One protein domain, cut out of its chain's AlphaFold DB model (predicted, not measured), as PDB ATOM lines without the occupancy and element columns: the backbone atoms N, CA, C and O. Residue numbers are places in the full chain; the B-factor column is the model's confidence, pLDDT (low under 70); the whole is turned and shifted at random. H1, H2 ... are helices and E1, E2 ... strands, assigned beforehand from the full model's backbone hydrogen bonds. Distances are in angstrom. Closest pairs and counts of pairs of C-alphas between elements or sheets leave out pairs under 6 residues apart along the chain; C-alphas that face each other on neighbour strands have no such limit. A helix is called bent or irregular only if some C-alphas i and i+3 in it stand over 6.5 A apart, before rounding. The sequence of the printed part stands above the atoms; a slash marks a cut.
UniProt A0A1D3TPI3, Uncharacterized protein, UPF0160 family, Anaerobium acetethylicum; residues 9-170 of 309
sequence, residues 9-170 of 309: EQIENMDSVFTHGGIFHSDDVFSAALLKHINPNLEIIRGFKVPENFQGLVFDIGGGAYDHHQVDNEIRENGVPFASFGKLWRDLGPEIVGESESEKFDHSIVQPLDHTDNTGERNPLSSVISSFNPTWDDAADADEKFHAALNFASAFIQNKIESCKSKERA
ATOM      1  N   GLU A   9     -16.891  42.832  13.072       97.06
ATOM      2  CA  GLU A   9     -17.403  43.395  14.334       97.06
ATOM      3  C   GLU A   9     -16.934  44.844  14.559       97.06
ATOM      4  O   GLU A   9     -17.693  45.687  15.040       97.06
ATOM      5  N   GLN A  10     -15.694  45.176  14.187       96.38
ATOM      6  CA  GLN A  10     -15.198  46.548  14.313       96.38
ATOM      7  C   GLN A  10     -15.934  47.510  13.377       96.38
ATOM      8  O   GLN A  10     -16.228  48.629  13.791       96.38
ATOM      9  N   ILE A  11     -16.260  47.092  12.149       97.62
ATOM     10  CA  ILE A  11     -17.023  47.914  11.195       97.62
ATOM     11  C   ILE A  11     -18.491  48.058  11.618       97.62
ATOM     12  O   ILE A  11     -19.058  49.145  11.499       97.62
ATOM     13  N   GLU A  12     -19.101  46.996  12.153       97.50
ATOM     14  CA  GLU A  12     -20.476  47.025  12.680       97.50
ATOM     15  C   GLU A  12     -20.660  48.070  13.791       97.50
ATOM     16  O   GLU A  12     -21.714  48.695  13.880       97.50
ATOM     17  N   ASN A  13     -19.623  48.291  14.603       96.38
ATOM     18  CA  ASN A  13     -19.632  49.239  15.721       96.38
ATOM     19  C   ASN A  13     -18.988  50.599  15.388       96.38
ATOM     20  O   ASN A  13     -18.741  51.399  16.290       96.38
ATOM     21  N   MET A  14     -18.676  50.860  14.117       96.12
ATOM     22  CA  MET A  14     -18.035  52.099  13.678       96.12
ATOM     23  C   MET A  14     -19.068  53.123  13.202       96.12
ATOM     24  O   MET A  14     -19.984  52.784  12.459       96.12
ATOM     25  N   ASP A  15     -18.896  54.390  13.582       96.94
ATOM     26  CA  ASP A  15     -19.824  55.455  13.178       96.94
ATOM     27  C   ASP A  15     -19.497  56.026  11.791       96.94
ATOM     28  O   ASP A  15     -20.395  56.314  11.002       96.94
ATOM     29  N   SER A  16     -18.209  56.187  11.476       97.19
ATOM     30  CA  SER A  16     -17.765  56.829  10.237       97.19
ATOM     31  C   SER A  16     -16.442  56.280   9.715       97.19
ATOM     32  O   SER A  16     -15.610  55.771  10.467       97.19
ATOM     33  N   VAL A  17     -16.239  56.433   8.409       97.94
ATOM     34  CA  VAL A  17     -14.983  56.169   7.698       97.94
ATOM     35  C   VAL A  17     -14.621  57.345   6.805       97.94
ATOM     36  O   VAL A  17     -15.477  58.167   6.481       97.94
ATOM     37  N   PHE A  18     -13.352  57.437   6.416       98.44
ATOM     38  CA  PHE A  18     -12.832  58.558   5.641       98.44
ATOM     39  C   PHE A  18     -12.102  58.093   4.380       98.44
ATOM     40  O   PHE A  18     -11.250  57.209   4.450       98.44
ATOM     41  N   THR A  19     -12.389  58.743   3.251       98.31
ATOM     42  CA  THR A  19     -11.669  58.560   1.982       98.31
ATOM     43  C   THR A  19     -11.431  59.888   1.268       98.31
ATOM     44  O   THR A  19     -11.833  60.954   1.751       98.31
ATOM     45  N   HIS A  20     -10.728  59.863   0.139       96.94
ATOM     46  CA  HIS A  20     -10.393  61.077  -0.585       96.94
ATOM     47  C   HIS A  20     -11.623  61.713  -1.273       96.94
ATOM     48  O   HIS A  20     -12.547  61.052  -1.747       96.94
ATOM     49  N   GLY A  21     -11.637  63.046  -1.334       95.81
ATOM     50  CA  GLY A  21     -12.686  63.842  -1.996       95.81
ATOM     51  C   GLY A  21     -12.409  64.158  -3.469       95.81
ATOM     52  O   GLY A  21     -12.976  65.103  -4.008       95.81
ATOM     53  N   GLY A  22     -11.474  63.444  -4.099       93.38
ATOM     54  CA  GLY A  22     -11.064  63.685  -5.486       93.38
ATOM     55  C   GLY A  22     -11.974  63.021  -6.521       93.38
ATOM     56  O   GLY A  22     -13.096  62.609  -6.218       93.38
ATOM     57  N   ILE A  23     -11.456  62.899  -7.749       95.06
ATOM     58  CA  ILE A  23     -12.013  61.992  -8.764       95.06
ATOM     59  C   ILE A  23     -11.964  60.591  -8.175       95.06
ATOM     60  O   ILE A  23     -10.868  60.089  -7.970       95.06
ATOM     61  N   PHE A  24     -13.121  60.004  -7.886       97.44
ATOM     62  CA  PHE A  24     -13.187  58.671  -7.296       97.44
ATOM     63  C   PHE A  24     -12.893  57.601  -8.345       97.44
ATOM     64  O   PHE A  24     -13.197  57.769  -9.537       97.44
ATOM     65  N   HIS A  25     -12.348  56.483  -7.893       97.50
ATOM     66  CA  HIS A  25     -12.039  55.328  -8.710       97.50
ATOM     67  C   HIS A  25     -12.933  54.147  -8.334       97.50
ATOM     68  O   HIS A  25     -14.021  54.291  -7.777       97.50
ATOM     69  N   SER A  26     -12.570  52.951  -8.789       97.25
ATOM     70  CA  SER A  26     -13.341  51.765  -8.437       97.25
ATOM     71  C   SER A  26     -13.022  51.266  -7.040       97.25
ATOM     72  O   SER A  26     -13.916  50.744  -6.382       97.25
ATOM     73  N   ASP A  27     -11.778  51.363  -6.592       97.69
ATOM     74  CA  ASP A  27     -11.371  50.761  -5.334       97.69
ATOM     75  C   ASP A  27     -11.937  51.528  -4.123       97.69
ATOM     76  O   ASP A  27     -12.476  50.890  -3.222       97.69
ATOM     77  N   ASP A  28     -11.949  52.860  -4.112       97.75
ATOM     78  CA  ASP A  28     -12.571  53.672  -3.059       97.75
ATOM     79  C   ASP A  28     -14.107  53.512  -3.035       97.75
ATOM     80  O   ASP A  28     -14.707  53.298  -1.974       97.75
ATOM     81  N   VAL A  29     -14.768  53.485  -4.196       98.75
ATOM     82  CA  VAL A  29     -16.222  53.253  -4.274       98.75
ATOM     83  C   VAL A  29     -16.602  51.836  -3.824       98.75
ATOM     84  O   VAL A  29     -17.565  51.666  -3.068       98.75
ATOM     85  N   PHE A  30     -15.868  50.799  -4.246       98.75
ATOM     86  CA  PHE A  30     -16.139  49.421  -3.813       98.75
ATOM     87  C   PHE A  30     -15.731  49.167  -2.357       98.75
ATOM     88  O   PHE A  30     -16.399  48.381  -1.680       98.75
ATOM     89  N   SER A  31     -14.724  49.875  -1.841       98.75
ATOM     90  CA  SER A  31     -14.400  49.920  -0.410       98.75
ATOM     91  C   SER A  31     -15.580  50.454   0.395       98.75
ATOM     92  O   SER A  31     -16.069  49.779   1.303       98.75
ATOM     93  N   ALA A  32     -16.114  51.618   0.014       98.69
ATOM     94  CA  ALA A  32     -17.289  52.196   0.658       98.69
ATOM     95  C   ALA A  32     -18.513  51.266   0.568       98.69
ATOM     96  O   ALA A  32     -19.226  51.091   1.557       98.69
ATOM     97  N   ALA A  33     -18.736  50.619  -0.581       98.75
ATOM     98  CA  ALA A  33     -19.831  49.665  -0.771       98.75
ATOM     99  C   ALA A  33     -19.705  48.426   0.131       98.75
ATOM    100  O   ALA A  33     -20.697  47.980   0.709       98.75
ATOM    101  N   LEU A  34     -18.495  47.876   0.275       98.75
ATOM    102  CA  LEU A  34     -18.215  46.756   1.175       98.75
ATOM    103  C   LEU A  34     -18.470  47.139   2.637       98.75
ATOM    104  O   LEU A  34     -19.147  46.414   3.360       98.75
ATOM    105  N   LEU A  35     -17.969  48.297   3.059       98.62
ATOM    106  CA  LEU A  35     -18.143  48.784   4.425       98.62
ATOM    107  C   LEU A  35     -19.623  49.057   4.741       98.62
ATOM    108  O   LEU A  35     -20.113  48.652   5.793       98.62
ATOM    109  N   LYS A  36     -20.370  49.645   3.796       98.44
ATOM    110  CA  LYS A  36     -21.829  49.835   3.892       98.44
ATOM    111  C   LYS A  36     -22.621  48.527   3.893       98.44
ATOM    112  O   LYS A  36     -23.699  48.479   4.479       98.44
ATOM    113  N   HIS A  37     -22.119  47.476   3.243       98.25
ATOM    114  CA  HIS A  37     -22.733  46.150   3.312       98.25
ATOM    115  C   HIS A  37     -22.688  45.586   4.738       98.25
ATOM    116  O   HIS A  37     -23.650  44.952   5.164       98.25
ATOM    117  N   ILE A  38     -21.592  45.836   5.463       98.25
ATOM    118  CA  ILE A  38     -21.414  45.405   6.854       98.25
ATOM    119  C   ILE A  38     -22.214  46.302   7.803       98.25
ATOM    120  O   ILE A  38     -22.999  45.812   8.609       98.25
ATOM    121  N   ASN A  39     -22.061  47.622   7.677       98.19
ATOM    122  CA  ASN A  39     -22.779  48.601   8.484       98.19
ATOM    123  C   ASN A  39     -23.543  49.589   7.583       98.19
ATOM    124  O   ASN A  39     -22.980  50.586   7.121       98.19
ATOM    125  N   PRO A  40     -24.852  49.370   7.361       97.50
ATOM    126  CA  PRO A  40     -25.669  50.241   6.514       97.50
ATOM    127  C   PRO A  40     -25.729  51.703   6.984       97.50
ATOM    128  O   PRO A  40     -25.898  52.612   6.161       97.50
ATOM    129  N   ASN A  41     -25.555  51.946   8.287       97.25
ATOM    130  CA  ASN A  41     -25.607  53.279   8.890       97.25
ATOM    131  C   ASN A  41     -24.258  54.011   8.858       97.25
ATOM    132  O   ASN A  41     -24.235  55.206   9.128       97.25
ATOM    133  N   LEU A  42     -23.168  53.337   8.475       97.81
ATOM    134  CA  LEU A  42     -21.811  53.886   8.490       97.81
ATOM    135  C   LEU A  42     -21.691  55.160   7.651       97.81
ATOM    136  O   LEU A  42     -21.979  55.141   6.456       97.81
ATOM    137  N   GLU A  43     -21.254  56.266   8.230       97.56
ATOM    138  CA  GLU A  43     -21.054  57.505   7.481       97.56
ATOM    139  C   GLU A  43     -19.779  57.426   6.625       97.56
ATOM    140  O   GLU A  43     -18.705  57.093   7.126       97.56
ATOM    141  N   ILE A  44     -19.885  57.733   5.326       98.00
ATOM    142  CA  ILE A  44     -18.721  57.846   4.435       98.00
ATOM    143  C   ILE A  44     -18.372  59.325   4.309       98.00
ATOM    144  O   ILE A  44     -19.099  60.077   3.663       98.00
ATOM    145  N   ILE A  45     -17.263  59.733   4.916       97.75
ATOM    146  CA  ILE A  45     -16.769  61.108   4.871       97.75
ATOM    147  C   ILE A  45     -15.715  61.208   3.768       97.75
ATOM    148  O   ILE A  45     -14.774  60.416   3.718       97.75
ATOM    149  N   ARG A  46     -15.856  62.200   2.888       97.81
ATOM    150  CA  ARG A  46     -14.905  62.469   1.805       97.81
ATOM    151  C   ARG A  46     -14.183  63.788   2.042       97.81
ATOM    152  O   ARG A  46     -14.790  64.782   2.434       97.81
ATOM    153  N   GLY A  47     -12.875  63.819   1.807       96.94
ATOM    154  CA  GLY A  47     -12.106  65.058   1.904       96.94
ATOM    155  C   GLY A  47     -10.664  64.929   1.430       96.94
ATOM    156  O   GLY A  47     -10.193  63.858   1.081       96.94
ATOM    157  N   PHE A  48      -9.933  66.041   1.396       95.94
ATOM    158  CA  PHE A  48      -8.569  66.074   0.836       95.94
ATOM    159  C   PHE A  48      -7.462  65.863   1.872       95.94
ATOM    160  O   PHE A  48      -6.289  65.748   1.522       95.94
ATOM    161  N   LYS A  49      -7.817  65.853   3.158       95.50
ATOM    162  CA  LYS A  49      -6.889  65.635   4.265       95.50
ATOM    163  C   LYS A  49      -7.627  64.964   5.413       95.50
ATOM    164  O   LYS A  49      -8.659  65.462   5.855       95.50
ATOM    165  N   VAL A  50      -7.052  63.879   5.917       95.38
ATOM    166  CA  VAL A  50      -7.551  63.171   7.099       95.38
ATOM    167  C   VAL A  50      -7.461  64.094   8.327       95.38
ATOM    168  O   VAL A  50      -6.394  64.674   8.566       95.38
ATOM    169  N   PRO A  51      -8.539  64.257   9.115       95.00
ATOM    170  CA  PRO A  51      -8.484  64.999  10.373       95.00
ATOM    171  C   PRO A  51      -7.506  64.360  11.370       95.00
ATOM    172  O   PRO A  51      -7.504  63.145  11.536       95.00
ATOM    173  N   GLU A  52      -6.716  65.168  12.087       90.31
ATOM    174  CA  GLU A  52      -5.641  64.677  12.979       90.31
ATOM    175  C   GLU A  52      -6.118  63.694  14.061       90.31
ATOM    176  O   GLU A  52      -5.363  62.816  14.462       90.31
ATOM    177  N   ASN A  53      -7.372  63.814  14.507       90.81
ATOM    178  CA  ASN A  53      -7.961  62.974  15.553       90.81
ATOM    179  C   ASN A  53      -9.098  62.081  15.034       90.81
ATOM    180  O   ASN A  53      -9.975  61.703  15.813       90.81
ATOM    181  N   PHE A  54      -9.129  61.764  13.737       94.00
ATOM    182  CA  PHE A  54     -10.149  60.873  13.185       94.00
ATOM    183  C   PHE A  54     -10.067  59.483  13.840       94.00
ATOM    184  O   PHE A  54      -9.000  58.878  13.877       94.00
ATOM    185  N   GLN A  55     -11.182  59.006  14.403       87.12
ATOM    186  CA  GLN A  55     -11.245  57.742  15.156       87.12
ATOM    187  C   GLN A  55     -11.784  56.563  14.324       87.12
ATOM    188  O   GLN A  55     -11.830  55.440  14.820       87.12
ATOM    189  N   GLY A  56     -12.211  56.812  13.084       91.69
ATOM    190  CA  GLY A  56     -12.723  55.791  12.171       91.69
ATOM    191  C   GLY A  56     -11.644  55.168  11.285       91.69
ATOM    192  O   GLY A  56     -10.462  55.509  11.356       91.69
ATOM    193  N   LEU A  57     -12.071  54.272  10.397       96.12
ATOM    194  CA  LEU A  57     -11.206  53.693   9.372       96.12
ATOM    195  C   LEU A  57     -10.967  54.704   8.245       96.12
ATOM    196  O   LEU A  57     -11.897  55.328   7.738       96.12
ATOM    197  N   VAL A  58      -9.708  54.841   7.839       97.50
ATOM    198  CA  VAL A  58      -9.291  55.655   6.693       97.50
ATOM    199  C   VAL A  58      -8.841  54.721   5.580       97.50
ATOM    200  O   VAL A  58      -8.044  53.815   5.837       97.50
ATOM    201  N   PHE A  59      -9.332  54.945   4.367       97.81
ATOM    202  CA  PHE A  59      -8.970  54.167   3.185       97.81
ATOM    203  C   PHE A  59      -8.745  55.076   1.980       97.81
ATOM    204  O   PHE A  59      -9.340  56.148   1.877       97.81
ATOM    205  N   ASP A  60      -7.863  54.640   1.089       97.69
ATOM    206  CA  ASP A  60      -7.472  55.348  -0.132       97.69
ATOM    207  C   ASP A  60      -6.866  56.753   0.051       97.69
ATOM    208  O   ASP A  60      -6.772  57.566  -0.864       97.69
ATOM    209  N   ILE A  61      -6.444  57.075   1.276       96.50
ATOM    210  CA  ILE A  61      -5.774  58.335   1.594       96.50
ATOM    211  C   ILE A  61      -4.946  58.216   2.877       96.50
ATOM    212  O   ILE A  61      -5.262  57.458   3.795       96.50
ATOM    213  N   GLY A  62      -3.912  59.050   2.990       92.06
ATOM    214  CA  GLY A  62      -3.264  59.366   4.264       92.06
ATOM    215  C   GLY A  62      -2.115  58.449   4.682       92.06
ATOM    216  O   GLY A  62      -1.581  58.639   5.772       92.06
ATOM    217  N   GLY A  63      -1.691  57.496   3.851       90.56
ATOM    218  CA  GLY A  63      -0.547  56.628   4.151       90.56
ATOM    219  C   GLY A  63      -0.855  55.463   5.095       90.56
ATOM    220  O   GLY A  63       0.073  54.856   5.625       90.56
ATOM    221  N   GLY A  64      -2.135  55.211   5.380       91.44
ATOM    222  CA  GLY A  64      -2.584  54.211   6.348       91.44
ATOM    223  C   GLY A  64      -2.600  52.776   5.812       91.44
ATOM    224  O   GLY A  64      -2.234  52.500   4.675       91.44
ATOM    225  N   ALA A  65      -3.081  51.844   6.641       91.88
ATOM    226  CA  ALA A  65      -3.112  50.413   6.315       91.88
ATOM    227  C   ALA A  65      -3.984  50.061   5.091       91.88
ATOM    228  O   ALA A  65      -3.711  49.062   4.432       91.88
ATOM    229  N   TYR A  66      -4.998  50.878   4.786       96.06
ATOM    230  CA  TYR A  66      -5.915  50.707   3.649       96.06
ATOM    231  C   TYR A  66      -5.727  51.788   2.580       96.06
ATOM    232  O   TYR A  66      -6.646  52.061   1.824       96.06
ATOM    233  N   ASP A  67      -4.561  52.429   2.550       94.69
ATOM    234  CA  ASP A  67      -4.121  53.271   1.441       94.69
ATOM    235  C   ASP A  67      -3.106  52.465   0.602       94.69
ATOM    236  O   ASP A  67      -2.426  51.576   1.129       94.69
ATOM    237  N   HIS A  68      -3.033  52.721  -0.702       93.50
ATOM    238  CA  HIS A  68      -2.167  52.010  -1.648       93.50
ATOM    239  C   HIS A  68      -1.185  52.921  -2.404       93.50
ATOM    240  O   HIS A  68      -0.339  52.432  -3.150       93.50
ATOM    241  N   HIS A  69      -1.227  54.234  -2.169       90.12
ATOM    242  CA  HIS A  69      -0.418  55.226  -2.883       90.12
ATOM    243  C   HIS A  69       1.082  55.255  -2.505       90.12
ATOM    244  O   HIS A  69       1.831  56.110  -2.989       90.12
ATOM    245  N   GLN A  70       1.552  54.382  -1.607       89.31
ATOM    246  CA  GLN A  70       2.934  54.388  -1.109       89.31
ATOM    247  C   GLN A  70       3.876  53.583  -2.014       89.31
ATOM    248  O   GLN A  70       3.477  52.640  -2.690       89.31
ATOM    249  N   VAL A  71       5.167  53.934  -2.004       85.94
ATOM    250  CA  VAL A  71       6.200  53.268  -2.828       85.94
ATOM    251  C   VAL A  71       6.366  51.787  -2.469       85.94
ATOM    252  O   VAL A  71       6.689  50.973  -3.328       85.94
ATOM    253  N   ASP A  72       6.155  51.439  -1.206       88.62
ATOM    254  CA  ASP A  72       6.237  50.092  -0.651       88.62
ATOM    255  C   ASP A  72       4.856  49.430  -0.515       88.62
ATOM    256  O   ASP A  72       4.642  48.621   0.389       88.62
ATOM    257  N   ASN A  73       3.919  49.766  -1.412       92.25
ATOM    258  CA  ASN A  73       2.596  49.154  -1.429       92.25
ATOM    259  C   ASN A  73       2.677  47.617  -1.486       92.25
ATOM    260  O   ASN A  73       3.547  47.021  -2.126       92.25
ATOM    261  N   GLU A  74       1.737  46.977  -0.800       93.75
ATOM    262  CA  GLU A  74       1.666  45.532  -0.667       93.75
ATOM    263  C   GLU A  74       1.307  44.868  -2.001       93.75
ATOM    264  O   GLU A  74       0.415  45.314  -2.724       93.75
ATOM    265  N   ILE A  75       1.978  43.756  -2.306       95.56
ATOM    266  CA  ILE A  75       1.784  42.988  -3.537       95.56
ATOM    267  C   ILE A  75       1.438  41.547  -3.162       95.56
ATOM    268  O   ILE A  75       2.108  40.937  -2.327       95.56
ATOM    269  N   ARG A  76       0.390  41.002  -3.787       96.50
ATOM    270  CA  ARG A  76      -0.002  39.593  -3.643       96.50
ATOM    271  C   ARG A  76       1.087  38.668  -4.188       96.50
ATOM    272  O   ARG A  76       1.866  39.048  -5.058       96.50
ATOM    273  N   GLU A  77       1.087  37.404  -3.771       95.50
ATOM    274  CA  GLU A  77       2.059  36.405  -4.255       95.50
ATOM    275  C   GLU A  77       2.049  36.228  -5.784       95.50
ATOM    276  O   GLU A  77       3.081  35.942  -6.388       95.50
ATOM    277  N   ASN A  78       0.895  36.437  -6.424       95.25
ATOM    278  CA  ASN A  78       0.746  36.364  -7.877       95.25
ATOM    279  C   ASN A  78       1.183  37.645  -8.620       95.25
ATOM    280  O   ASN A  78       1.016  37.725  -9.837       95.25
ATOM    281  N   GLY A  79       1.735  38.636  -7.913       96.31
ATOM    282  CA  GLY A  79       2.249  39.882  -8.480       96.31
ATOM    283  C   GLY A  79       1.212  40.994  -8.651       96.31
ATOM    284  O   GLY A  79       1.582  42.085  -9.079       96.31
ATOM    285  N   VAL A  80      -0.062  40.761  -8.316       96.69
ATOM    286  CA  VAL A  80      -1.087  41.811  -8.376       96.69
ATOM    287  C   VAL A  80      -0.952  42.730  -7.151       96.69
ATOM    288  O   VAL A  80      -1.082  42.244  -6.020       96.69
ATOM    289  N   PRO A  81      -0.693  44.041  -7.330       96.94
ATOM    290  CA  PRO A  81      -0.647  44.990  -6.218       96.94
ATOM    291  C   PRO A  81      -2.028  45.130  -5.573       96.94
ATOM    292  O   PRO A  81      -3.046  44.996  -6.249       96.94
ATOM    293  N   PHE A  82      -2.078  45.384  -4.268       98.06
ATOM    294  CA  PHE A  82      -3.333  45.710  -3.594       98.06
ATOM    295  C   PHE A  82      -3.744  47.160  -3.868       98.06
ATOM    296  O   PHE A  82      -2.906  48.054  -3.819       98.06
ATOM    297  N   ALA A  83      -5.030  47.404  -4.106       98.00
ATOM    298  CA  ALA A  83      -5.644  48.724  -3.927       98.00
ATOM    299  C   ALA A  83      -6.457  48.735  -2.622       98.00
ATOM    300  O   ALA A  83      -6.496  47.725  -1.904       98.00
ATOM    301  N   SER A  84      -7.102  49.852  -2.293       97.94
ATOM    302  CA  SER A  84      -7.815  50.014  -1.020       97.94
ATOM    303  C   SER A  84      -8.908  48.951  -0.836       97.94
ATOM    304  O   SER A  84      -9.005  48.325   0.227       97.94
ATOM    305  N   PHE A  85      -9.643  48.642  -1.914       98.56
ATOM    306  CA  PHE A  85     -10.679  47.606  -1.905       98.56
ATOM    307  C   PHE A  85     -10.116  46.222  -1.600       98.56
ATOM    308  O   PHE A  85     -10.663  45.515  -0.752       98.56
ATOM    309  N   GLY A  86      -9.013  45.826  -2.236       98.31
ATOM    310  CA  GLY A  86      -8.415  44.526  -1.968       98.31
ATOM    311  C   GLY A  86      -7.822  44.377  -0.580       98.31
ATOM    312  O   GLY A  86      -7.930  43.291  -0.010       98.31
ATOM    313  N   LYS A  87      -7.258  45.440   0.008       97.94
ATOM    314  CA  LYS A  87      -6.792  45.385   1.405       97.94
ATOM    315  C   LYS A  87      -7.958  45.148   2.362       97.94
ATOM    316  O   LYS A  87      -7.850  44.310   3.254       97.94
ATOM    317  N   LEU A  88      -9.086  45.825   2.138       98.44
ATOM    318  CA  LEU A  88     -10.306  45.605   2.916       98.44
ATOM    319  C   LEU A  88     -10.900  44.214   2.669       98.44
ATOM    320  O   LEU A  88     -11.265  43.531   3.622       98.44
ATOM    321  N   TRP A  89     -10.969  43.755   1.415       98.50
ATOM    322  CA  TRP A  89     -11.510  42.433   1.086       98.50
ATOM    323  C   TRP A  89     -10.669  41.296   1.668       98.50
ATOM    324  O   TRP A  89     -11.230  40.315   2.146       98.50
ATOM    325  N   ARG A  90      -9.338  41.432   1.689       97.75
ATOM    326  CA  ARG A  90      -8.430  40.467   2.329       97.75
ATOM    327  C   ARG A  90      -8.767  40.252   3.805       97.75
ATOM    328  O   ARG A  90      -8.640  39.133   4.297       97.75
ATOM    329  N   ASP A  91      -9.143  41.317   4.505       97.31
ATOM    330  CA  ASP A  91      -9.366  41.271   5.950       97.31
ATOM    331  C   ASP A  91     -10.824  40.931   6.298       97.31
ATOM    332  O   ASP A  91     -11.059  40.160   7.219       97.31
ATOM    333  N   LEU A  92     -11.795  41.413   5.515       98.31
ATOM    334  CA  LEU A  92     -13.229  41.267   5.800       98.31
ATOM    335  C   LEU A  92     -13.910  40.145   4.998       98.31
ATOM    336  O   LEU A  92     -14.874  39.535   5.456       98.31
ATOM    337  N   GLY A  93     -13.440  39.867   3.782       97.50
ATOM    338  CA  GLY A  93     -14.069  38.935   2.843       97.50
ATOM    339  C   GLY A  93     -14.262  37.517   3.398       97.50
ATOM    340  O   GLY A  93     -15.375  36.991   3.276       97.50
ATOM    341  N   PRO A  94     -13.244  36.896   4.030       96.88
ATOM    342  CA  PRO A  94     -13.377  35.561   4.610       96.88
ATOM    343  C   PRO A  94     -14.461  35.463   5.690       96.88
ATOM    344  O   PRO A  94     -15.184  34.471   5.729       96.88
ATOM    345  N   GLU A  95     -14.642  36.497   6.516       97.06
ATOM    346  CA  GLU A  95     -15.702  36.537   7.536       97.06
ATOM    347  C   GLU A  95     -17.110  36.669   6.915       97.06
ATOM    348  O   GLU A  95     -18.087  36.175   7.475       97.06
ATOM    349  N   ILE A  96     -17.234  37.292   5.734       96.44
ATOM    350  CA  ILE A  96     -18.530  37.554   5.079       96.44
ATOM    351  C   ILE A  96     -19.032  36.356   4.259       96.44
ATOM    352  O   ILE A  96     -20.242  36.090   4.229       96.44
ATOM    353  N   VAL A  97     -18.135  35.677   3.530       95.44
ATOM    354  CA  VAL A  97     -18.494  34.612   2.566       95.44
ATOM    355  C   VAL A  97     -17.738  33.292   2.756       95.44
ATOM    356  O   VAL A  97     -17.962  32.362   1.984       95.44
ATOM    357  N   GLY A  98     -16.860  33.189   3.754       94.62
ATOM    358  CA  GLY A  98     -15.974  32.041   3.949       94.62
ATOM    359  C   GLY A  98     -14.744  32.067   3.033       94.62
ATOM    360  O   GLY A  98     -14.774  32.616   1.932       94.62
ATOM    361  N   GLU A  99     -13.658  31.428   3.476       94.25
ATOM    362  CA  GLU A  99     -12.337  31.437   2.816       94.25
ATOM    363  C   GLU A  99     -12.399  31.098   1.317       94.25
ATOM    364  O   GLU A  99     -11.927  31.855   0.470       94.25
ATOM    365  N   SER A 100     -13.048  29.982   0.960       91.69
ATOM    366  CA  SER A 100     -13.049  29.504  -0.429       91.69
ATOM    367  C   SER A 100     -13.799  30.430  -1.389       91.69
ATOM    368  O   SER A 100     -13.337  30.650  -2.510       91.69
ATOM    369  N   GLU A 101     -14.958  30.968  -0.998       93.12
ATOM    370  CA  GLU A 101     -15.672  31.914  -1.862       93.12
ATOM    371  C   GLU A 101     -15.022  33.300  -1.827       93.12
ATOM    372  O   GLU A 101     -15.068  33.997  -2.842       93.12
ATOM    373  N   SER A 102     -14.372  33.683  -0.722       96.69
ATOM    374  CA  SER A 102     -13.606  34.928  -0.631       96.69
ATOM    375  C   SER A 102     -12.440  34.941  -1.620       96.69
ATOM    376  O   SER A 102     -12.294  35.918  -2.353       96.69
ATOM    377  N   GLU A 103     -11.692  33.840  -1.736       96.38
ATOM    378  CA  GLU A 103     -10.597  33.691  -2.704       96.38
ATOM    379  C   GLU A 103     -11.102  33.741  -4.158       96.38
ATOM    380  O   GLU A 103     -10.561  34.466  -4.998       96.38
ATOM    381  N   LYS A 104     -12.194  33.024  -4.470       94.94
ATOM    382  CA  LYS A 104     -12.824  33.072  -5.806       94.94
ATOM    383  C   LYS A 104     -13.298  34.489  -6.150       94.94
ATOM    384  O   LYS A 104     -13.181  34.921  -7.301       94.94
ATOM    385  N   PHE A 105     -13.862  35.203  -5.177       96.75
ATOM    386  CA  PHE A 105     -14.300  36.586  -5.342       96.75
ATOM    387  C   PHE A 105     -13.096  37.515  -5.551       96.75
ATOM    388  O   PHE A 105     -13.119  38.320  -6.484       96.75
ATOM    389  N   ASP A 106     -12.035  37.364  -4.750       98.12
ATOM    390  CA  ASP A 106     -10.808  38.160  -4.861       98.12
ATOM    391  C   ASP A 106     -10.216  38.036  -6.267       98.12
ATOM    392  O   ASP A 106     -10.054  39.032  -6.968       98.12
ATOM    393  N   HIS A 107     -10.027  36.807  -6.750       97.25
ATOM    394  CA  HIS A 107      -9.471  36.564  -8.079       97.25
ATOM    395  C   HIS A 107     -10.361  37.093  -9.217       97.25
ATOM    396  O   HIS A 107      -9.864  37.575 -10.233       97.25
ATOM    397  N   SER A 108     -11.687  36.956  -9.108       95.56
ATOM    398  CA  SER A 108     -12.595  37.273 -10.222       95.56
ATOM    399  C   SER A 108     -13.040  38.732 -10.287       95.56
ATOM    400  O   SER A 108     -13.412  39.186 -11.370       95.56
ATOM    401  N   ILE A 109     -13.025  39.453  -9.162       96.94
ATOM    402  CA  ILE A 109     -13.569  40.813  -9.049       96.94
ATOM    403  C   ILE A 109     -12.540  41.784  -8.473       96.94
ATOM    404  O   ILE A 109     -12.275  42.805  -9.096       96.94
ATOM    405  N   VAL A 110     -11.962  41.477  -7.312       98.25
ATOM    406  CA  VAL A 110     -11.120  42.421  -6.556       98.25
ATOM    407  C   VAL A 110      -9.791  42.656  -7.257       98.25
ATOM    408  O   VAL A 110      -9.467  43.789  -7.578       98.25
ATOM    409  N   GLN A 111      -9.051  41.593  -7.577       98.44
ATOM    410  CA  GLN A 111      -7.750  41.689  -8.239       98.44
ATOM    411  C   GLN A 111      -7.810  42.440  -9.579       98.44
ATOM    412  O   GLN A 111      -6.954  43.292  -9.800       98.44
ATOM    413  N   PRO A 112      -8.797  42.209 -10.473       97.94
ATOM    414  CA  PRO A 112      -8.943  43.023 -11.680       97.94
ATOM    415  C   PRO A 112      -9.173  44.519 -11.421       97.94
ATOM    416  O   PRO A 112      -8.736  45.342 -12.228       97.94
ATOM    417  N   LEU A 113      -9.875  44.877 -10.340       98.00
ATOM    418  CA  LEU A 113     -10.091  46.275  -9.955       98.00
ATOM    419  C   LEU A 113      -8.826  46.875  -9.343       98.00
ATOM    420  O   LEU A 113      -8.381  47.920  -9.801       98.00
ATOM    421  N   ASP A 114      -8.190  46.168  -8.409       98.31
ATOM    422  CA  ASP A 114      -6.917  46.578  -7.817       98.31
ATOM    423  C   ASP A 114      -5.840  46.787  -8.890       98.31
ATOM    424  O   ASP A 114      -5.097  47.767  -8.865       98.31
ATOM    425  N   HIS A 115      -5.758  45.875  -9.862       97.38
ATOM    426  CA  HIS A 115      -4.809  45.982 -10.963       97.38
ATOM    427  C   HIS A 115      -5.058  47.233 -11.808       97.38
ATOM    428  O   HIS A 115      -4.110  47.929 -12.164       97.38
ATOM    429  N   THR A 116      -6.326  47.526 -12.106       96.69
ATOM    430  CA  THR A 116      -6.720  48.733 -12.844       96.69
ATOM    431  C   THR A 116      -6.271  49.982 -12.110       96.69
ATOM    432  O   THR A 116      -5.657  50.853 -12.718       96.69
ATOM    433  N   ASP A 117      -6.514  50.034 -10.806       95.06
ATOM    434  CA  ASP A 117      -6.222  51.214 -10.004       95.06
ATOM    435  C   ASP A 117      -4.718  51.486  -9.885       95.06
ATOM    436  O   ASP A 117      -4.235  52.600 -10.066       95.06
ATOM    437  N   ASN A 118      -3.931  50.422  -9.719       95.38
ATOM    438  CA  ASN A 118      -2.480  50.535  -9.595       95.38
ATOM    439  C   ASN A 118      -1.741  50.753 -10.931       95.38
ATOM    440  O   ASN A 118      -0.573  51.145 -10.916       95.38
ATOM    441  N   THR A 119      -2.350  50.457 -12.086       94.31
ATOM    442  CA  THR A 119      -1.644  50.471 -13.390       94.31
ATOM    443  C   THR A 119      -2.268  51.378 -14.448       94.31
ATOM    444  O   THR A 119      -1.604  51.723 -15.427       94.31
ATOM    445  N   GLY A 120      -3.538  51.748 -14.288       92.00
ATOM    446  CA  GLY A 120      -4.337  52.416 -15.311       92.00
ATOM    447  C   GLY A 120      -4.818  51.499 -16.444       92.00
ATOM    448  O   GLY A 120      -5.361  52.001 -17.435       92.00
ATOM    449  N   GLU A 121      -4.625  50.175 -16.356       94.75
ATOM    450  CA  GLU A 121      -5.191  49.241 -17.335       94.75
ATOM    451  C   GLU A 121      -6.726  49.303 -17.329       94.75
ATOM    452  O   GLU A 121      -7.369  49.457 -16.298       94.75
ATOM    453  N   ARG A 122      -7.355  49.199 -18.504       92.19
ATOM    454  CA  ARG A 122      -8.810  49.348 -18.614       92.19
ATOM    455  C   ARG A 122      -9.548  48.121 -18.088       92.19
ATOM    456  O   ARG A 122      -9.441  47.037 -18.655       92.19
ATOM    457  N   ASN A 123     -10.450  48.348 -17.139       97.19
ATOM    458  CA  ASN A 123     -11.441  47.371 -16.701       97.19
ATOM    459  C   ASN A 123     -12.872  47.881 -16.965       97.19
ATOM    460  O   ASN A 123     -13.168  49.039 -16.658       97.19
ATOM    461  N   PRO A 124     -13.784  47.055 -17.520       97.06
ATOM    462  CA  PRO A 124     -15.153  47.483 -17.814       97.06
ATOM    463  C   PRO A 124     -15.948  47.937 -16.588       97.06
ATOM    464  O   PRO A 124     -16.697  48.904 -16.677       97.06
ATOM    465  N   LEU A 125     -15.789  47.263 -15.447       96.81
ATOM    466  CA  LEU A 125     -16.481  47.624 -14.211       96.81
ATOM    467  C   LEU A 125     -15.920  48.926 -13.632       96.81
ATOM    468  O   LEU A 125     -16.699  49.799 -13.263       96.81
ATOM    469  N   SER A 126     -14.595  49.096 -13.652       97.25
ATOM    470  CA  SER A 126     -13.959  50.370 -13.293       97.25
ATOM    471  C   SER A 126     -14.425  51.511 -14.208       97.25
ATOM    472  O   SER A 126     -14.834  52.559 -13.728       97.25
ATOM    473  N   SER A 127     -14.538  51.261 -15.518       97.50
ATOM    474  CA  SER A 127     -15.053  52.243 -16.488       97.50
ATOM    475  C   SER A 127     -16.501  52.664 -16.202       97.50
ATOM    476  O   SER A 127     -16.851  53.826 -16.401       97.50
ATOM    477  N   VAL A 128     -17.348  51.739 -15.728       98.12
ATOM    478  CA  VAL A 128     -18.711  52.068 -15.282       98.12
ATOM    479  C   VAL A 128     -18.662  52.990 -14.069       98.12
ATOM    480  O   VAL A 128     -19.359  53.999 -14.077       98.12
ATOM    481  N   ILE A 129     -17.822  52.707 -13.069       98.31
ATOM    482  CA  ILE A 129     -17.663  53.592 -11.907       98.31
ATOM    483  C   ILE A 129     -17.154  54.970 -12.337       98.31
ATOM    484  O   ILE A 129     -17.786  55.975 -12.020       98.31
ATOM    485  N   SER A 130     -16.103  55.032 -13.155       96.94
ATOM    486  CA  SER A 130     -15.573  56.301 -13.662       96.94
ATOM    487  C   SER A 130     -16.617  57.120 -14.422       96.94
ATOM    488  O   SER A 130     -16.553  58.344 -14.381       96.94
ATOM    489  N   SER A 131     -17.601  56.483 -15.073       97.12
ATOM    490  CA  SER A 131     -18.671  57.184 -15.800       97.12
ATOM    491  C   SER A 131     -19.627  57.987 -14.913       97.12
ATOM    492  O   SER A 131     -20.363  58.827 -15.428       97.12
ATOM    493  N   PHE A 132     -19.617  57.755 -13.596       97.94
ATOM    494  CA  PHE A 132     -20.375  58.567 -12.647       97.94
ATOM    495  C   PHE A 132     -19.660  59.866 -12.280       97.94
ATOM    496  O   PHE A 132     -20.344  60.796 -11.859       97.94
ATOM    497  N   ASN A 133     -18.331  59.960 -12.421       97.50
ATOM    498  CA  ASN A 133     -17.615  61.195 -12.097       97.50
ATOM    499  C   ASN A 133     -18.168  62.372 -12.924       97.50
ATOM    500  O   ASN A 133     -18.512  62.181 -14.097       97.50
ATOM    501  N   PRO A 134     -18.235  63.590 -12.351       94.62
ATOM    502  CA  PRO A 134     -18.528  64.787 -13.129       94.62
ATOM    503  C   PRO A 134     -17.590  64.889 -14.337       94.62
ATOM    504  O   PRO A 134     -16.386  64.634 -14.231       94.62
ATOM    505  N   THR A 135     -18.128  65.276 -15.494       93.06
ATOM    506  CA  THR A 135     -17.277  65.682 -16.615       93.06
ATOM    507  C   THR A 135     -16.621  67.023 -16.298       93.06
ATOM    508  O   THR A 135     -17.036  67.744 -15.393       93.06
ATOM    509  N   TRP A 136     -15.581  67.380 -17.052       92.38
ATOM    510  CA  TRP A 136     -14.832  68.625 -16.841       92.38
ATOM    511  C   TRP A 136     -15.701  69.901 -16.917       92.38
ATOM    512  O   TRP A 136     -15.289  70.946 -16.418       92.38
ATOM    513  N   ASP A 137     -16.869  69.817 -17.556       93.56
ATOM    514  CA  ASP A 137     -17.859  70.875 -17.762       93.56
ATOM    515  C   ASP A 137     -19.164  70.676 -16.961       93.56
ATOM    516  O   ASP A 137     -20.090  71.476 -17.099       93.56
ATOM    517  N   ASP A 138     -19.244  69.641 -16.115       89.88
ATOM    518  CA  ASP A 138     -20.380  69.396 -15.220       89.88
ATOM    519  C   ASP A 138     -20.134  70.086 -13.868       89.88
ATOM    520  O   ASP A 138     -19.136  69.840 -13.195       89.88
ATOM    521  N   ALA A 139     -21.057  70.963 -13.468       88.81
ATOM    522  CA  ALA A 139     -21.013  71.666 -12.185       88.81
ATOM    523  C   ALA A 139     -21.707  70.888 -11.049       88.81
ATOM    524  O   ALA A 139     -21.897  71.441  -9.964       88.81
ATOM    525  N   ALA A 140     -22.141  69.649 -11.307       89.31
ATOM    526  CA  ALA A 140     -22.724  68.778 -10.299       89.31
ATOM    527  C   ALA A 140     -21.764  68.524  -9.130       89.31
ATOM    528  O   ALA A 140     -20.544  68.462  -9.293       89.31
ATOM    529  N   ASP A 141     -22.348  68.322  -7.953       92.62
ATOM    530  CA  ASP A 141     -21.601  67.972  -6.755       92.62
ATOM    531  C   ASP A 141     -20.945  66.588  -6.916       92.62
ATOM    532  O   ASP A 141     -21.602  65.586  -7.225       92.62
ATOM    533  N   ALA A 142     -19.628  66.530  -6.714       92.88
ATOM    534  CA  ALA A 142     -18.855  65.299  -6.795       92.88
ATOM    535  C   ALA A 142     -19.303  64.266  -5.749       92.88
ATOM    536  O   ALA A 142     -19.198  63.065  -6.010       92.88
ATOM    537  N   ASP A 143     -19.824  64.705  -4.601       95.19
ATOM    538  CA  ASP A 143     -20.323  63.811  -3.555       95.19
ATOM    539  C   ASP A 143     -21.680  63.203  -3.931       95.19
ATOM    540  O   ASP A 143     -21.891  62.003  -3.744       95.19
ATOM    541  N   GLU A 144     -22.571  63.962  -4.578       95.56
ATOM    542  CA  GLU A 144     -23.816  63.411  -5.136       95.56
ATOM    543  C   GLU A 144     -23.526  62.327  -6.188       95.56
ATOM    544  O   GLU A 144     -24.155  61.263  -6.202       95.56
ATOM    545  N   LYS A 145     -22.533  62.566  -7.055       97.44
ATOM    546  CA  LYS A 145     -22.082  61.588  -8.056       97.44
ATOM    547  C   LYS A 145     -21.440  60.358  -7.421       97.44
ATOM    548  O   LYS A 145     -21.729  59.237  -7.848       97.44
ATOM    549  N   PHE A 146     -20.627  60.547  -6.384       98.31
ATOM    550  CA  PHE A 146     -20.060  59.449  -5.609       98.31
ATOM    551  C   PHE A 146     -21.160  58.596  -4.980       98.31
ATOM    552  O   PHE A 146     -21.127  57.374  -5.094       98.31
ATOM    553  N   HIS A 147     -22.193  59.208  -4.394       97.56
ATOM    554  CA  HIS A 147     -23.332  58.470  -3.847       97.56
ATOM    555  C   HIS A 147     -24.085  57.664  -4.915       97.56
ATOM    556  O   HIS A 147     -24.508  56.537  -4.651       97.56
ATOM    557  N   ALA A 148     -24.222  58.189  -6.136       98.19
ATOM    558  CA  ALA A 148     -24.795  57.431  -7.246       98.19
ATOM    559  C   ALA A 148     -23.931  56.209  -7.622       98.19
ATOM    560  O   ALA A 148     -24.470  55.107  -7.777       98.19
ATOM    561  N   ALA A 149     -22.606  56.376  -7.699       98.56
ATOM    562  CA  ALA A 149     -21.667  55.279  -7.940       98.56
ATOM    563  C   ALA A 149     -21.700  54.238  -6.805       98.56
ATOM    564  O   ALA A 149     -21.773  53.032  -7.060       98.56
ATOM    565  N   LEU A 150     -21.740  54.699  -5.554       98.56
ATOM    566  CA  LEU A 150     -21.849  53.874  -4.354       98.56
ATOM    567  C   LEU A 150     -23.135  53.047  -4.349       98.56
ATOM    568  O   LEU A 150     -23.089  51.868  -4.006       98.56
ATOM    569  N   ASN A 151     -24.275  53.608  -4.757       98.44
ATOM    570  CA  ASN A 151     -25.533  52.861  -4.848       98.44
ATOM    571  C   ASN A 151     -25.435  51.709  -5.857       98.44
ATOM    572  O   ASN A 151     -25.866  50.588  -5.573       98.44
ATOM    573  N   PHE A 152     -24.828  51.963  -7.020       98.62
ATOM    574  CA  PHE A 152     -24.562  50.927  -8.015       98.62
ATOM    575  C   PHE A 152     -23.623  49.843  -7.461       98.62
ATOM    576  O   PHE A 152     -23.948  48.653  -7.520       98.62
ATOM    577  N   ALA A 153     -22.489  50.245  -6.882       98.62
ATOM    578  CA  ALA A 153     -21.506  49.330  -6.313       98.62
ATOM    579  C   ALA A 153     -22.087  48.505  -5.152       98.62
ATOM    580  O   ALA A 153     -21.859  47.299  -5.083       98.62
ATOM    581  N   SER A 154     -22.916  49.115  -4.302       98.38
ATOM    582  CA  SER A 154     -23.605  48.446  -3.191       98.38
ATOM    583  C   SER A 154     -24.547  47.355  -3.694       98.38
ATOM    584  O   SER A 154     -24.482  46.218  -3.225       98.38
ATOM    585  N   ALA A 155     -25.367  47.653  -4.709       98.19
ATOM    586  CA  ALA A 155     -26.235  46.654  -5.330       98.19
ATOM    587  C   ALA A 155     -25.427  45.519  -5.985       98.19
ATOM    588  O   ALA A 155     -25.798  44.346  -5.894       98.19
ATOM    589  N   PHE A 156     -24.302  45.845  -6.627       98.00
ATOM    590  CA  PHE A 156     -23.411  44.853  -7.220       98.00
ATOM    591  C   PHE A 156     -22.807  43.917  -6.162       98.00
ATOM    592  O   PHE A 156     -22.938  42.696  -6.288       98.00
ATOM    593  N   ILE A 157     -22.190  44.471  -5.113       96.38
ATOM    594  CA  ILE A 157     -21.568  43.714  -4.016       96.38
ATOM    595  C   ILE A 157     -22.604  42.842  -3.310       96.38
ATOM    596  O   ILE A 157     -22.375  41.643  -3.148       96.38
ATOM    597  N   GLN A 158     -23.775  43.395  -2.979       96.75
ATOM    598  CA  GLN A 158     -24.860  42.644  -2.350       96.75
ATOM    599  C   GLN A 158     -25.274  41.431  -3.193       96.75
ATOM    600  O   GLN A 158     -25.362  40.321  -2.671       96.75
ATOM    601  N   ASN A 159     -25.472  41.612  -4.502       96.69
ATOM    602  CA  ASN A 159     -25.839  40.515  -5.399       96.69
ATOM    603  C   ASN A 159     -24.740  39.449  -5.505       96.69
ATOM    604  O   ASN A 159     -25.040  38.257  -5.594       96.69
ATOM    605  N   LYS A 160     -23.465  39.851  -5.496       95.25
ATOM    606  CA  LYS A 160     -22.343  38.906  -5.539       95.25
ATOM    607  C   LYS A 160     -22.210  38.118  -4.238       95.25
ATOM    608  O   LYS A 160     -22.107  36.896  -4.304       95.25
ATOM    609  N   ILE A 161     -22.298  38.779  -3.086       94.88
ATOM    610  CA  ILE A 161     -22.278  38.125  -1.771       94.88
ATOM    611  C   ILE A 161     -23.465  37.169  -1.628       94.88
ATOM    612  O   ILE A 161     -23.285  36.019  -1.231       94.88
ATOM    613  N   GLU A 162     -24.670  37.594  -2.014       94.25
ATOM    614  CA  GLU A 162     -25.853  36.732  -1.980       94.25
ATOM    615  C   GLU A 162     -25.709  35.538  -2.930       94.25
ATOM    616  O   GLU A 162     -26.117  34.425  -2.604       94.25
ATOM    617  N   SER A 163     -25.061  35.728  -4.084       91.50
ATOM    618  CA  SER A 163     -24.736  34.620  -4.977       91.50
ATOM    619  C   SER A 163     -23.781  33.616  -4.327       91.50
ATOM    620  O   SER A 163     -24.000  32.419  -4.515       91.50
ATOM    621  N   CYS A 164     -22.768  34.058  -3.574       90.56
ATOM    622  CA  CYS A 164     -21.880  33.167  -2.816       90.56
ATOM    623  C   CYS A 164     -22.664  32.401  -1.740       90.56
ATOM    624  O   CYS A 164     -22.677  31.169  -1.745       90.56
ATOM    625  N   LYS A 165     -23.433  33.110  -0.901       89.50
ATOM    626  CA  LYS A 165     -24.272  32.505   0.153       89.50
ATOM    627  C   LYS A 165     -25.313  31.531  -0.413       89.50
ATOM    628  O   LYS A 165     -25.616  30.502   0.187       89.50
ATOM    629  N   SER A 166     -25.849  31.812  -1.600       89.31
ATOM    630  CA  SER A 166     -26.780  30.923  -2.301       89.31
ATOM    631  C   SER A 166     -26.151  29.589  -2.698       89.31
ATOM    632  O   SER A 166     -26.805  28.551  -2.566       89.31
ATOM    633  N   LYS A 167     -24.879  29.580  -3.122       87.25
ATOM    634  CA  LYS A 167     -24.154  28.330  -3.401       87.25
ATOM    635  C   LYS A 167     -23.968  27.493  -2.143       87.25
ATOM    636  O   LYS A 167     -24.142  26.283  -2.206       87.25
ATOM    637  N   GLU A 168     -23.685  28.115  -1.005       86.44
ATOM    638  CA  GLU A 168     -23.540  27.390   0.260       86.44
ATOM    639  C   GLU A 168     -24.859  26.745   0.706       86.44
ATOM    640  O   GLU A 168     -24.905  25.556   1.023       86.44
ATOM    641  N   ARG A 169     -25.976  27.474   0.604       89.75
ATOM    642  CA  ARG A 169     -27.308  26.891   0.850       89.75
ATOM    643  C   ARG A 169     -27.637  25.764  -0.133       89.75
ATOM    644  O   ARG A 169     -28.282  24.790   0.247       89.75
ATOM    645  N   ALA A 170     -27.216  25.887  -1.393       91.06
ATOM    646  CA  ALA A 170     -27.365  24.824  -2.383       91.06
ATOM    647  C   ALA A 170     -26.528  23.588  -2.033       91.06
ATOM    648  O   ALA A 170     -27.041  22.475  -2.123       91.06
TER     649      ALA A 170
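AT A GLANCE: This is residues 9 to 170 of the 309 residues of the protein "Uncharacterized protein, UPF0160 family" of Anaerobium acetethylicum (UniProt A0A1D3TPI3). A helix in the middle, H2, has other helices packed round it: the long H6 crosses one side of it, H3 packs on another, and H4b and H5 meet its first residues. Beside this helical body stands a small sheet of two strands, E1 and E2, while H4a folds back along H3 and residues 135 to 140 stick out. The 162 printed residues hold six named helices and two named strands in the order H1 E1 H2 E2 H3 H4 H5 H6; the sheet is parallel, and the class is mostly helix. The whole is compact, with a radius of gyration of the C-alphas of 15.3 A, and spans 48 by 36 by 32 A, with H6 along its length.

HOW THE PARTS SIT: Start at H1, residues 9 to 12, which only just touches H2, residues 26 to 38, with 3 pairs of C-alphas within 8 A; the closest are those of Glu 12 and Ile 38, 6.1 A apart. E1, residues 16 to 20, and E2, residues 43 to 47, are parallel neighbours at 29 degrees; look for N 17 and O 43 at 2.9 A and N 45 and O 17 at 2.8 A. E1, H2 and E2 form a strand-helix-strand unit, two parallel neighbour strands with a helix between them in the chain, and its crossover is right-handed. H2 is the hub, touching five other helices. H3, residues 84 to 97, touches it with residues 84 to 89 alone, at a shallow tilt of 31 degrees, the same way; the closest C-alphas, of Ser 31 and Phe 85, are 4.6 A apart. H4, residues 99 to 119, was assigned as one helix by its hydrogen bonds but is bent, with C-alphas 108 and 111 6.8 A apart; its arms are H4a, residues 99 to 108, and H4b, residues 111 to 119, at a steep tilt of 46 degrees. H3 and H4a form a helical hairpin, closest at the C-alphas of Pro 94 and Ser 102, 5.3 A. H4b touches H2 at the C-alphas of Ser 26 and Leu 113, 6.6 A. H5, residues 124 to 130, is about perpendicular to H2 at 88 degrees and touches it, closest at the C-alphas of Ser 26 and Ser 126, 5.1 A. H6, residues 142 to 170, touches H2 at a steep tilt of 59 degrees, closest at the C-alphas of Ala 33 and Ser 154, 4.6 A. Every O i to N i+4 pair is within hydrogen-bond range in H2, H4a, H4b, H5 and H6; in H3 it is 8 of 10, and H1 is too short for such a pair.

IN THESE COORDINATES: Find C-alpha 9 at (-17.403, 43.395, 14.334), where H1 begins. H2 starts at C-alpha 26, (-13.341, 51.765, -8.437), and runs 18.4 A; E1 and E2 measure 13.8 A and 13.0 A. H3 runs 19.1 A and is irregular, C-alphas 91 and 94 being 7.1 A apart; H4a measures 14.3 A. H6 runs 41.6 A to C-alpha 170 at (-27.365, 24.824, -2.383).

THE WHOLE: The C-alphas farthest apart are those of Asp 137 and Ala 170, 49.5 A. The printed part has no cut. The long links are E2 to H3, residues 48 to 83, in which residues 57 to 58 pair in parallel with residues 17 to 18 of E1, and H5 to H6, in which residues 135 to 140 stand free. The mean pLDDT of the printed part is 95.7, and no printed residue is under 70.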